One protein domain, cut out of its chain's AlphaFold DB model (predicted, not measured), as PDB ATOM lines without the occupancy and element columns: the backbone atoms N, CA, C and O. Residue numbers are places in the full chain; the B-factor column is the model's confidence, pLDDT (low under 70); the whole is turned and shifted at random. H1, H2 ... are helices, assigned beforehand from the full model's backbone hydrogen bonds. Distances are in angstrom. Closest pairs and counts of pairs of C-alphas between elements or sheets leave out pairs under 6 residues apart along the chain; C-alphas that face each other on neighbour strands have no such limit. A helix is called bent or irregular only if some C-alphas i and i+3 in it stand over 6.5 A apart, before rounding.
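AT A GLANCE: This is residues 2 to 80 of the 600 residues of an uncharacterized protein of Trypanosoma cruzi (strain CL Brener) (UniProt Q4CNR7). The domain is a long, open, uneven V of helices: one side is made by H2, the link of residues 34 to 40 and H3, one after the other, and the other side is the single long helix H4, which folds back from the corner at residues 50 to 53 and ends at a distance from H2. The short helix H1 makes a small hook at the far end of H2, and residues 72 to 80 of H4 stick out free. The printed part has 79 residues with four named helices, H1, H2, H3 and H4 in that order along the chain, and no named strand; the class is all helix. The whole is extended, with a radius of gyration of the C-alphas of 20.9 A and spans of 65 by 28 by 17 A.

IN THESE COORDINATES: The printed part begins with H1, residues 2 to 10, whose first C-alpha, that of Arg 2, is at (37.508, 14.874, -17.022). After the one residue His 11 comes H2, residues 12 to 33, which measures 31.3 A from first to last C-alpha. C-alpha 12 is at (45.630, 26.199, -11.775) and C-alpha 33 at (46.518, 28.661, -42.932), and along H2 the z value falls while x and y change little. Residues 34 to 40 lead to H3, residues 41 to 49, which has 9 residues, as H1 has. Residues 50 to 53 lead to H4, residues 54 to 80, the longest helix, with 27 residues and 38.1 A from first to last C-alpha. Along H4 the z value climbs again, from C-alpha 54 at (51.342, 34.928, -70.899) to C-alpha 80 at (60.306, 13.992, -40.352).

HOW THE PARTS SIT: H1 and H2 touch only at the corner by their link, and only just, with 3 pairs of C-alphas within 8 A. The closest C-alphas of the two are those of Glu 8 and Ala 15, 5.3 A apart, and H2 touches H1 with residues 14 to 15 alone. Their lines stand at a steep tilt of 52 degrees, and they run opposite ways. H2 and H3 follow each other in the chain but are apart. H3 and H4 touch, with 8 pairs of C-alphas within 8 A; the closest C-alphas are those of Ala 46 and Thr 56, 6.1 A apart. H4 touches H3 with residues 56 to 60 alone. H3 and H4 stand at a steep tilt of 51 degrees and run opposite ways, with their centres 18.3 A apart. H4 is apart from H2 and from H1, and H1 is apart from H3. In H1, H2, H3 and H4 every O i to N i+4 pair is within hydrogen-bond range, and no helix is bent.

THE WHOLE: The two C-alphas farthest apart are those of Leu 10 and Phe 52, at 65.6 A, while the first and last printed C-alphas, those of Arg 2 and Glu 80, are 32.6 A apart. Residues 9 to 14, of which 12 to 14 belong to H2, stand free, as do residues 19 to 31 of H2 and residues 72 to 80 of H4. The links H1 to H2 and H3 to H4 are tight, the link H2 to H3 is short with 7 residues, and no link is long. The printed part has no cut. The mean pLDDT of the printed part is 80.0; the model's confidence is under 70 at residue 2, at residues 34 to 38 between H2 and H3, and at residues 78 to 80.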
ATOM      1  N   ARG A   2      37.460  15.161 -18.484       69.67
ATOM      2  CA  ARG A   2      37.508  14.874 -17.022       69.67
ATOM      3  C   ARG A   2      38.914  14.985 -16.416       69.67
ATOM      4  O   ARG A   2      39.089  15.644 -15.401       69.67
ATOM      5  N   ARG A   3      39.908  14.405 -17.098       74.26
ATOM      6  CA  ARG A   3      41.334  14.528 -16.749       74.26
ATOM      7  C   ARG A   3      41.823  15.976 -16.760       74.26
ATOM      8  O   ARG A   3      42.559  16.373 -15.872       74.26
ATOM      9  N   GLU A   4      41.398  16.763 -17.746       75.91
ATOM     10  CA  GLU A   4      41.798  18.170 -17.876       75.91
ATOM     11  C   GLU A   4      41.181  19.027 -16.768       75.91
ATOM     12  O   GLU A   4      41.892  19.828 -16.181       75.91
ATOM     13  N   LYS A   5      39.915  18.787 -16.400       75.72
ATOM     14  CA  LYS A   5      39.270  19.451 -15.258       75.72
ATOM     15  C   LYS A   5      39.934  19.091 -13.929       75.72
ATOM     16  O   LYS A   5      40.211  19.967 -13.124       75.72
ATOM     17  N   ALA A   6      40.244  17.812 -13.712       78.98
ATOM     18  CA  ALA A   6      40.979  17.386 -12.522       78.98
ATOM     19  C   ALA A   6      42.385  18.020 -12.463       78.98
ATOM     20  O   ALA A   6      42.825  18.451 -11.401       78.98
ATOM     21  N   PHE A   7      43.061  18.155 -13.609       81.17
ATOM     22  CA  PHE A   7      44.330  18.878 -13.715       81.17
ATOM     23  C   PHE A   7      44.175  20.390 -13.460       81.17
ATOM     24  O   PHE A   7      45.030  20.983 -12.808       81.17
ATOM     25  N   GLU A   8      43.092  21.018 -13.927       81.81
ATOM     26  CA  GLU A   8      42.759  22.429 -13.663       81.81
ATOM     27  C   GLU A   8      42.541  22.709 -12.170       81.81
ATOM     28  O   GLU A   8      43.033  23.722 -11.672       81.81
ATOM     29  N   ILE A   9      41.871  21.797 -11.458       78.25
ATOM     30  CA  ILE A   9      41.631  21.889 -10.008       78.25
ATOM     31  C   ILE A   9      42.941  21.710  -9.229       78.25
ATOM     32  O   ILE A   9      43.233  22.478  -8.315       78.25
ATOM     33  N   LEU A  10      43.762  20.723  -9.606       75.11
ATOM     34  CA  LEU A  10      45.006  20.402  -8.896       75.11
ATOM     35  C   LEU A  10      46.142  21.398  -9.186       75.11
ATOM     36  O   LEU A  10      46.971  21.664  -8.313       75.11
ATOM     37  N   HIS A  11      46.203  21.961 -10.398       78.85
ATOM     38  CA  HIS A  11      47.296  22.827 -10.846       78.85
ATOM     39  C   HIS A  11      46.808  24.026 -11.686       78.85
ATOM     40  O   HIS A  11      47.040  24.073 -12.900       78.85
ATOM     41  N   PRO A  12      46.225  25.067 -11.058       80.96
ATOM     42  CA  PRO A  12      45.630  26.199 -11.775       80.96
ATOM     43  C   PRO A  12      46.649  27.015 -12.592       80.96
ATOM     44  O   PRO A  12      46.345  27.452 -13.702       80.96
ATOM     45  N   GLU A  13      47.879  27.204 -12.096       77.19
ATOM     46  CA  GLU A  13      48.924  27.935 -12.837       77.19
ATOM     47  C   GLU A  13      49.404  27.158 -14.077       77.19
ATOM     48  O   GLU A  13      49.511  27.729 -15.165       77.19
ATOM     49  N   LYS A  14      49.633  25.842 -13.948       78.38
ATOM     50  CA  LYS A  14      50.066  24.991 -15.073       78.38
ATOM     51  C   LYS A  14      48.956  24.818 -16.105       78.38
ATOM     52  O   LYS A  14      49.236  24.795 -17.302       78.38
ATOM     53  N   ALA A  15      47.703  24.744 -15.664       81.44
ATOM     54  CA  ALA A  15      46.554  24.691 -16.556       81.44
ATOM     55  C   ALA A  15      46.420  25.970 -17.397       81.44
ATOM     56  O   ALA A  15      46.251  25.885 -18.614       81.44
ATOM     57  N   ARG A  16      46.603  27.156 -16.791       79.85
ATOM     58  CA  ARG A  16      46.642  28.439 -17.521       79.85
ATOM     59  C   ARG A  16      47.773  28.488 -18.551       79.85
ATOM     60  O   ARG A  16      47.543  28.931 -19.673       79.85
ATOM     61  N   ALA A  17      48.962  27.996 -18.200       82.58
ATOM     62  CA  ALA A  17      50.093  27.928 -19.125       82.58
ATOM     63  C   ALA A  17      49.813  26.998 -20.321       82.58
ATOM     64  O   ALA A  17      50.020  27.394 -21.468       82.58
ATOM     65  N   ARG A  18      49.257  25.800 -20.078       80.20
ATOM     66  CA  ARG A  18      48.835  24.868 -21.142       80.20
ATOM     67  C   ARG A  18      47.761  25.467 -22.046       80.20
ATOM     68  O   ARG A  18      47.804  25.273 -23.259       80.20
ATOM     69  N   LEU A  19      46.799  26.194 -21.478       79.75
ATOM     70  CA  LEU A  19      45.767  26.893 -22.247       79.75
ATOM     71  C   LEU A  19      46.395  27.972 -23.140       79.75
ATOM     72  O   LEU A  19      46.087  28.026 -24.331       79.75
ATOM     73  N   ALA A  20      47.313  28.781 -22.603       84.89
ATOM     74  CA  ALA A  20      48.035  29.792 -23.371       84.89
ATOM     75  C   ALA A  20      48.844  29.171 -24.524       84.89
ATOM     76  O   ALA A  20      48.802  29.673 -25.646       84.89
ATOM     77  N   GLU A  21      49.519  28.045 -24.284       80.49
ATOM     78  CA  GLU A  21      50.257  27.316 -25.318       80.49
ATOM     79  C   GLU A  21      49.330  26.763 -26.412       80.49
ATOM     80  O   GLU A  21      49.601  26.950 -27.599       80.49
ATOM     81  N   LYS A  22      48.195  26.151 -26.036       81.92
ATOM     82  CA  LYS A  22      47.169  25.682 -26.984       81.92
ATOM     83  C   LYS A  22      46.625  26.835 -27.841       81.92
ATOM     84  O   LYS A  22      46.516  26.687 -29.056       81.92
ATOM     85  N   LEU A  23      46.334  27.993 -27.240       83.89
ATOM     86  CA  LEU A  23      45.885  29.187 -27.973       83.89
ATOM     87  C   LEU A  23      46.966  29.740 -28.908       83.89
ATOM     88  O   LEU A  23      46.655  30.168 -30.018       83.89
ATOM     89  N   MET A  24      48.233  29.719 -28.489       78.25
ATOM     90  CA  MET A  24      49.357  30.142 -29.325       78.25
ATOM     91  C   MET A  24      49.545  29.208 -30.523       78.25
ATOM     92  O   MET A  24      49.683  29.701 -31.640       78.25
ATOM     93  N   ARG A  25      49.477  27.886 -30.325       81.24
ATOM     94  CA  ARG A  25      49.522  26.902 -31.422       81.24
ATOM     95  C   ARG A  25      48.367  27.105 -32.401       81.24
ATOM     96  O   ARG A  25      48.621  27.267 -33.589       81.24
ATOM     97  N   ALA A  26      47.136  27.256 -31.908       80.99
ATOM     98  CA  ALA A  26      45.975  27.551 -32.751       80.99
ATOM     99  C   ALA A  26      46.123  28.880 -33.519       80.99
ATOM    100  O   ALA A  26      45.782  28.958 -34.695       80.99
ATOM    101  N   ARG A  27      46.686  29.927 -32.895       83.36
ATOM    102  CA  ARG A  27      46.979  31.213 -33.555       83.36
ATOM    103  C   ARG A  27      48.054  31.067 -34.635       83.36
ATOM    104  O   ARG A  27      47.975  31.733 -35.665       83.36
ATOM    105  N   VAL A  28      49.069  30.235 -34.410       79.73
ATOM    106  CA  VAL A  28      50.108  29.943 -35.407       79.73
ATOM    107  C   VAL A  28      49.516  29.149 -36.567       79.73
ATOM    108  O   VAL A  28      49.699  29.556 -37.710       79.73
ATOM    109  N   GLU A  29      48.745  28.098 -36.298       79.95
ATOM    110  CA  GLU A  29      48.019  27.329 -37.316       79.95
ATOM    111  C   GLU A  29      47.068  28.225 -38.118       79.95
ATOM    112  O   GLU A  29      47.051  28.174 -39.350       79.95
ATOM    113  N   GLU A  30      46.338  29.126 -37.455       79.47
ATOM    114  CA  GLU A  30      45.494  30.115 -38.118       79.47
ATOM    115  C   GLU A  30      46.331  31.048 -39.002       79.47
ATOM    116  O   GLU A  30      45.969  31.265 -40.151       79.47
ATOM    117  N   ARG A  31      47.482  31.553 -38.537       74.24
ATOM    118  CA  ARG A  31      48.371  32.406 -39.351       74.24
ATOM    119  C   ARG A  31      48.984  31.665 -40.542       74.24
ATOM    120  O   ARG A  31      49.084  32.243 -41.622       74.24
ATOM    121  N   VAL A  32      49.378  30.404 -40.371       70.96
ATOM    122  CA  VAL A  32      49.949  29.555 -41.434       70.96
ATOM    123  C   VAL A  32      48.884  29.225 -42.488       70.96
ATOM    124  O   VAL A  32      49.147  29.232 -43.698       70.96
ATOM    125  N   THR A  33      47.647  28.988 -42.050       72.74
ATOM    126  CA  THR A  33      46.518  28.661 -42.932       72.74
ATOM    127  C   THR A  33      45.775  29.894 -43.459       72.74
ATOM    128  O   THR A  33      45.068  29.788 -44.470       72.74
ATOM    129  N   GLN A  34      45.964  31.076 -42.857       66.98
ATOM    130  CA  GLN A  34      45.217  32.286 -43.189       66.98
ATOM    131  C   GLN A  34      45.420  32.708 -44.647       66.98
ATOM    132  O   GLN A  34      46.514  32.776 -45.213       66.98
ATOM    133  N   LYS A  35      44.282  33.014 -45.273       60.98
ATOM    134  CA  LYS A  35      44.076  33.184 -46.717       60.98
ATOM    135  C   LYS A  35      44.623  34.496 -47.296       60.98
ATOM    136  O   LYS A  35      44.297  34.832 -48.432       60.98
ATOM    137  N   HIS A  36      45.500  35.221 -46.598       59.00
ATOM    138  CA  HIS A  36      46.157  36.423 -47.142       59.00
ATOM    139  C   HIS A  36      47.318  36.114 -48.102       59.00
ATOM    140  O   HIS A  36      48.122  36.989 -48.439       59.00
ATOM    141  N   LYS A  37      47.355  34.880 -48.615       63.79
ATOM    142  CA  LYS A  37      48.271  34.419 -49.652       63.79
ATOM    143  C   LYS A  37      48.106  35.289 -50.899       63.79
ATOM    144  O   LYS A  37      47.012  35.463 -51.436       63.79
ATOM    145  N   ASN A  38      49.225  35.820 -51.381       66.35
ATOM    146  CA  ASN A  38      49.309  36.464 -52.688       66.35
ATOM    147  C   ASN A  38      48.450  37.753 -52.823       66.35
ATOM    148  O   ASN A  38      47.703  37.941 -53.793       66.35
ATOM    149  N   THR A  39      48.526  38.637 -51.818       74.01
ATOM    150  CA  THR A  39      47.800  39.928 -51.761       74.01
ATOM    151  C   THR A  39      48.686  41.164 -51.967       74.01
ATOM    152  O   THR A  39      48.183  42.288 -51.886       74.01
ATOM    153  N   SER A  40      49.978  40.991 -52.273       79.06
ATOM    154  CA  SER A  40      50.900  42.114 -52.482       79.06
ATOM    155  C   SER A  40      50.484  42.983 -53.679       79.06
ATOM    156  O   SER A  40      49.795  42.526 -54.598       79.06
ATOM    157  N   LYS A  41      50.889  44.263 -53.680       84.57
ATOM    158  CA  LYS A  41      50.559  45.216 -54.759       84.57
ATOM    159  C   LYS A  41      50.970  44.685 -56.138       84.57
ATOM    160  O   LYS A  41      50.178  44.790 -57.071       84.57
ATOM    161  N   TRP A  42      52.151  44.064 -56.240       82.97
ATOM    162  CA  TRP A  42      52.625  43.434 -57.475       82.97
ATOM    163  C   TRP A  42      51.706  42.301 -57.919       82.97
ATOM    164  O   TRP A  42      51.302  42.281 -59.069       82.97
ATOM    165  N   VAL A  43      51.277  41.419 -57.016       85.59
ATOM    166  CA  VAL A  43      50.402  40.293 -57.376       85.59
ATOM    167  C   VAL A  43      49.025  40.783 -57.797       85.59
ATOM    168  O   VAL A  43      48.454  40.284 -58.760       85.59
ATOM    169  N   ARG A  44      48.468  41.772 -57.088       86.36
ATOM    170  CA  ARG A  44      47.194  42.398 -57.471       86.36
ATOM    171  C   ARG A  44      47.287  43.016 -58.865       86.36
ATOM    172  O   ARG A  44      46.342  42.900 -59.640       86.36
ATOM    173  N   HIS A  45      48.419  43.641 -59.179       86.47
ATOM    174  CA  HIS A  45      48.705  44.181 -60.502       86.47
ATOM    175  C   HIS A  45      48.867  43.058 -61.536       86.47
ATOM    176  O   HIS A  45      48.123  43.019 -62.507       86.47
ATOM    177  N   ALA A  46      49.738  42.084 -61.292       86.81
ATOM    178  CA  ALA A  46      49.995  40.945 -62.166       86.81
ATOM    179  C   ALA A  46      48.710  40.155 -62.469       86.81
ATOM    180  O   ALA A  46      48.439  39.852 -63.623       86.81
ATOM    181  N   LYS A  47      47.839  39.925 -61.477       86.24
ATOM    182  CA  LYS A  47      46.523  39.289 -61.668       86.24
ATOM    183  C   LYS A  47      45.608  40.069 -62.617       86.24
ATOM    184  O   LYS A  47      44.813  39.448 -63.314       86.24
ATOM    185  N   ARG A  48      45.707  41.404 -62.672       85.44
ATOM    186  CA  ARG A  48      44.958  42.218 -63.647       85.44
ATOM    187  C   ARG A  48      45.476  42.031 -65.073       85.44
ATOM    188  O   ARG A  48      44.677  42.062 -66.003       85.44
ATOM    189  N   PHE A  49      46.782  41.821 -65.237       83.74
ATOM    190  CA  PHE A  49      47.428  41.644 -66.543       83.74
ATOM    191  C   PHE A  49      47.567  40.183 -66.982       83.74
ATOM    192  O   PHE A  49      47.823  39.935 -68.155       83.74
ATOM    193  N   ALA A  50      47.317  39.215 -66.096       85.54
ATOM    194  CA  ALA A  50      47.421  37.780 -66.378       85.54
ATOM    195  C   ALA A  50      46.515  37.304 -67.529       85.54
ATOM    196  O   ALA A  50      46.775  36.264 -68.129       85.54
ATOM    197  N   ASN A  51      45.457  38.058 -67.843       82.87
ATOM    198  CA  ASN A  51      44.583  37.776 -68.984       82.87
ATOM    199  C   ASN A  51      45.185  38.221 -70.329       82.87
ATOM    200  O   ASN A  51      44.724  37.759 -71.368       82.87
ATOM    201  N   PHE A  52      46.168  39.126 -70.317       81.94
ATOM    202  CA  PHE A  52      46.727  39.768 -71.510       81.94
ATOM    203  C   PHE A  52      48.165  39.342 -71.809       81.94
ATOM    204  O   PHE A  52      48.544  39.299 -72.975       81.94
ATOM    205  N   ASP A  53      48.951  39.017 -70.782       85.31
ATOM    206  CA  ASP A  53      50.353  38.632 -70.924       85.31
ATOM    207  C   ASP A  53      50.603  37.225 -70.363       85.31
ATOM    208  O   ASP A  53      50.416  36.963 -69.169       85.31
ATOM    209  N   GLY A  54      51.027  36.315 -71.245       89.96
ATOM    210  CA  GLY A  54      51.342  34.928 -70.899       89.96
ATOM    211  C   GLY A  54      52.489  34.832 -69.896       89.96
ATOM    212  O   GLY A  54      52.395  34.074 -68.935       89.96
ATOM    213  N   ASN A  55      53.502  35.689 -70.029       88.70
ATOM    214  CA  ASN A  55      54.661  35.686 -69.137       88.70
ATOM    215  C   ASN A  55      54.260  36.067 -67.705       88.70
ATOM    216  O   ASN A  55      54.715  35.464 -66.733       88.70
ATOM    217  N   THR A  56      53.358  37.043 -67.565       87.87
ATOM    218  CA  THR A  56      52.820  37.452 -66.262       87.87
ATOM    219  C   THR A  56      52.014  36.324 -65.606       87.87
ATOM    220  O   THR A  56      52.087  36.129 -64.390       87.87
ATOM    221  N   LYS A  57      51.259  35.551 -66.395       89.09
ATOM    222  CA  LYS A  57      50.533  34.373 -65.904       89.09
ATOM    223  C   LYS A  57      51.491  33.274 -65.435       89.09
ATOM    224  O   LYS A  57      51.267  32.702 -64.367       89.09
ATOM    225  N   ASP A  58      52.555  33.018 -66.188       91.13
ATOM    226  CA  ASP A  58      53.554  32.002 -65.848       91.13
ATOM    227  C   ASP A  58      54.316  32.362 -64.569       91.13
ATOM    228  O   ASP A  58      54.446  31.517 -63.686       91.13
ATOM    229  N   ALA A  59      54.681  33.634 -64.383       89.67
ATOM    230  CA  ALA A  59      55.312  34.110 -63.150       89.67
ATOM    231  C   ALA A  59      54.415  33.926 -61.907       89.67
ATOM    232  O   ALA A  59      54.884  33.537 -60.836       89.67
ATOM    233  N   ILE A  60      53.102  34.169 -62.034       87.30
ATOM    234  CA  ILE A  60      52.141  33.922 -60.943       87.30
ATOM    235  C   ILE A  60      52.045  32.422 -60.638       87.30
ATOM    236  O   ILE A  60      51.953  32.032 -59.471       87.30
ATOM    237  N   ASN A  61      52.045  31.579 -61.671       89.76
ATOM    238  CA  ASN A  61      51.981  30.130 -61.508       89.76
ATOM    239  C   ASN A  61      53.246  29.581 -60.843       89.76
ATOM    240  O   ASN A  61      53.133  28.773 -59.926       89.76
ATOM    241  N   GLU A  62      54.425  30.061 -61.241       90.82
ATOM    242  CA  GLU A  62      55.706  29.695 -60.633       90.82
ATOM    243  C   GLU A  62      55.737  30.066 -59.145       90.82
ATOM    244  O   GLU A  62      56.071  29.233 -58.303       90.82
ATOM    245  N   GLN A  63      55.276  31.271 -58.792       87.31
ATOM    246  CA  GLN A  63      55.163  31.698 -57.397       87.31
ATOM    247  C   GLN A  63      54.218  30.790 -56.588       87.31
ATOM    248  O   GLN A  63      54.529  30.417 -55.455       87.31
ATOM    249  N   ASN A  64      53.065  30.421 -57.157       87.35
ATOM    250  CA  ASN A  64      52.123  29.511 -56.502       87.35
ATOM    251  C   ASN A  64      52.715  28.100 -56.335       87.35
ATOM    252  O   ASN A  64      52.465  27.454 -55.319       87.35
ATOM    253  N   LEU A  65      53.513  27.633 -57.297       89.85
ATOM    254  CA  LEU A  65      54.176  26.329 -57.256       89.85
ATOM    255  C   LEU A  65      55.291  26.301 -56.204       89.85
ATOM    256  O   LEU A  65      55.374  25.353 -55.427       89.85
ATOM    257  N   LEU A  66      56.097  27.364 -56.110       87.42
ATOM    258  CA  LEU A  66      57.092  27.522 -55.045       87.42
ATOM    259  C   LEU A  66      56.437  27.525 -53.661       87.42
ATOM    260  O   LEU A  66      56.930  26.857 -52.755       87.42
ATOM    261  N   HIS A  67      55.305  28.219 -53.512       83.78
ATOM    262  CA  HIS A  67      54.513  28.199 -52.279       83.78
ATOM    263  C   HIS A  67      54.041  26.782 -51.929       83.78
ATOM    264  O   HIS A  67      54.177  26.359 -50.786       83.78
ATOM    265  N   GLN A  68      53.513  26.027 -52.898       85.18
ATOM    266  CA  GLN A  68      53.097  24.636 -52.671       85.18
ATOM    267  C   GLN A  68      54.269  23.745 -52.269       85.18
ATOM    268  O   GLN A  68      54.138  22.957 -51.340       85.18
ATOM    269  N   ARG A  69      55.425  23.912 -52.917       89.22
ATOM    270  CA  ARG A  69      56.634  23.154 -52.597       89.22
ATOM    271  C   ARG A  69      57.156  23.466 -51.195       89.22
ATOM    272  O   ARG A  69      57.625  22.569 -50.516       89.22
ATOM    273  N   LEU A  70      57.083  24.724 -50.763       82.10
ATOM    274  CA  LEU A  70      57.446  25.125 -49.401       82.10
ATOM    275  C   LEU A  70      56.478  24.553 -48.365       82.10
ATOM    276  O   LEU A  70      56.933  24.061 -47.344       82.10
ATOM    277  N   MET A  71      55.171  24.567 -48.640       79.80
ATOM    278  CA  MET A  71      54.183  23.927 -47.763       79.80
ATOM    279  C   MET A  71      54.406  22.417 -47.668       79.80
ATOM    280  O   MET A  71      54.323  21.877 -46.578       79.80
ATOM    281  N   GLN A  72      54.707  21.755 -48.791       83.38
ATOM    282  CA  GLN A  72      55.056  20.333 -48.800       83.38
ATOM    283  C   GLN A  72      56.319  20.068 -47.996       83.38
ATOM    284  O   GLN A  72      56.308  19.162 -47.190       83.38
ATOM    285  N   LYS A  73      57.361  20.893 -48.144       84.65
ATOM    286  CA  LYS A  73      58.570  20.766 -47.327       84.65
ATOM    287  C   LYS A  73      58.310  20.983 -45.844       84.65
ATOM    288  O   LYS A  73      58.876  20.272 -45.047       84.65
ATOM    289  N   MET A  74      57.465  21.942 -45.469       74.96
ATOM    290  CA  MET A  74      57.111  22.137 -44.062       74.96
ATOM    291  C   MET A  74      56.315  20.959 -43.499       74.96
ATOM    292  O   MET A  74      56.494  20.637 -42.334       74.96
ATOM    293  N   GLU A  75      55.445  20.345 -44.306       75.46
ATOM    294  CA  GLU A  75      54.731  19.122 -43.924       75.46
ATOM    295  C   GLU A  75      55.694  17.935 -43.837       75.46
ATOM    296  O   GLU A  75      55.670  17.222 -42.852       75.46
ATOM    297  N   GLU A  76      56.594  17.775 -44.811       75.45
ATOM    298  CA  GLU A  76      57.646  16.751 -44.814       75.45
ATOM    299  C   GLU A  76      58.598  16.928 -43.627       75.45
ATOM    300  O   GLU A  76      58.894  15.952 -42.960       75.45
ATOM    301  N   ASP A  77      59.032  18.151 -43.313       71.67
ATOM    302  CA  ASP A  77      59.885  18.455 -42.156       71.67
ATOM    303  C   ASP A  77      59.117  18.213 -40.839       71.67
ATOM    304  O   ASP A  77      59.683  17.698 -39.879       71.67
ATOM    305  N   ALA A  78      57.815  18.530 -40.786       65.46
ATOM    306  CA  ALA A  78      56.968  18.230 -39.629       65.46
ATOM    307  C   ALA A  78      56.722  16.720 -39.466       65.46
ATOM    308  O   ALA A  78      56.700  16.221 -38.340       65.46
ATOM    309  N   ASP A  79      56.581  15.995 -40.575       61.62
ATOM    310  CA  ASP A  79      56.475  14.540 -40.626       61.62
ATOM    311  C   ASP A  79      57.820  13.877 -40.315       61.62
ATOM    312  O   ASP A  79      57.828  12.826 -39.689       61.62
ATOM    313  N   GLU A  80      58.960  14.467 -40.691       57.05
ATOM    314  CA  GLU A  80      60.306  13.992 -40.352       57.05
ATOM    315  C   GLU A  80      60.625  14.229 -38.874       57.05
ATOM    316  O   GLU A  80      61.167  13.335 -38.228       57.05
TER     317      GLU A  80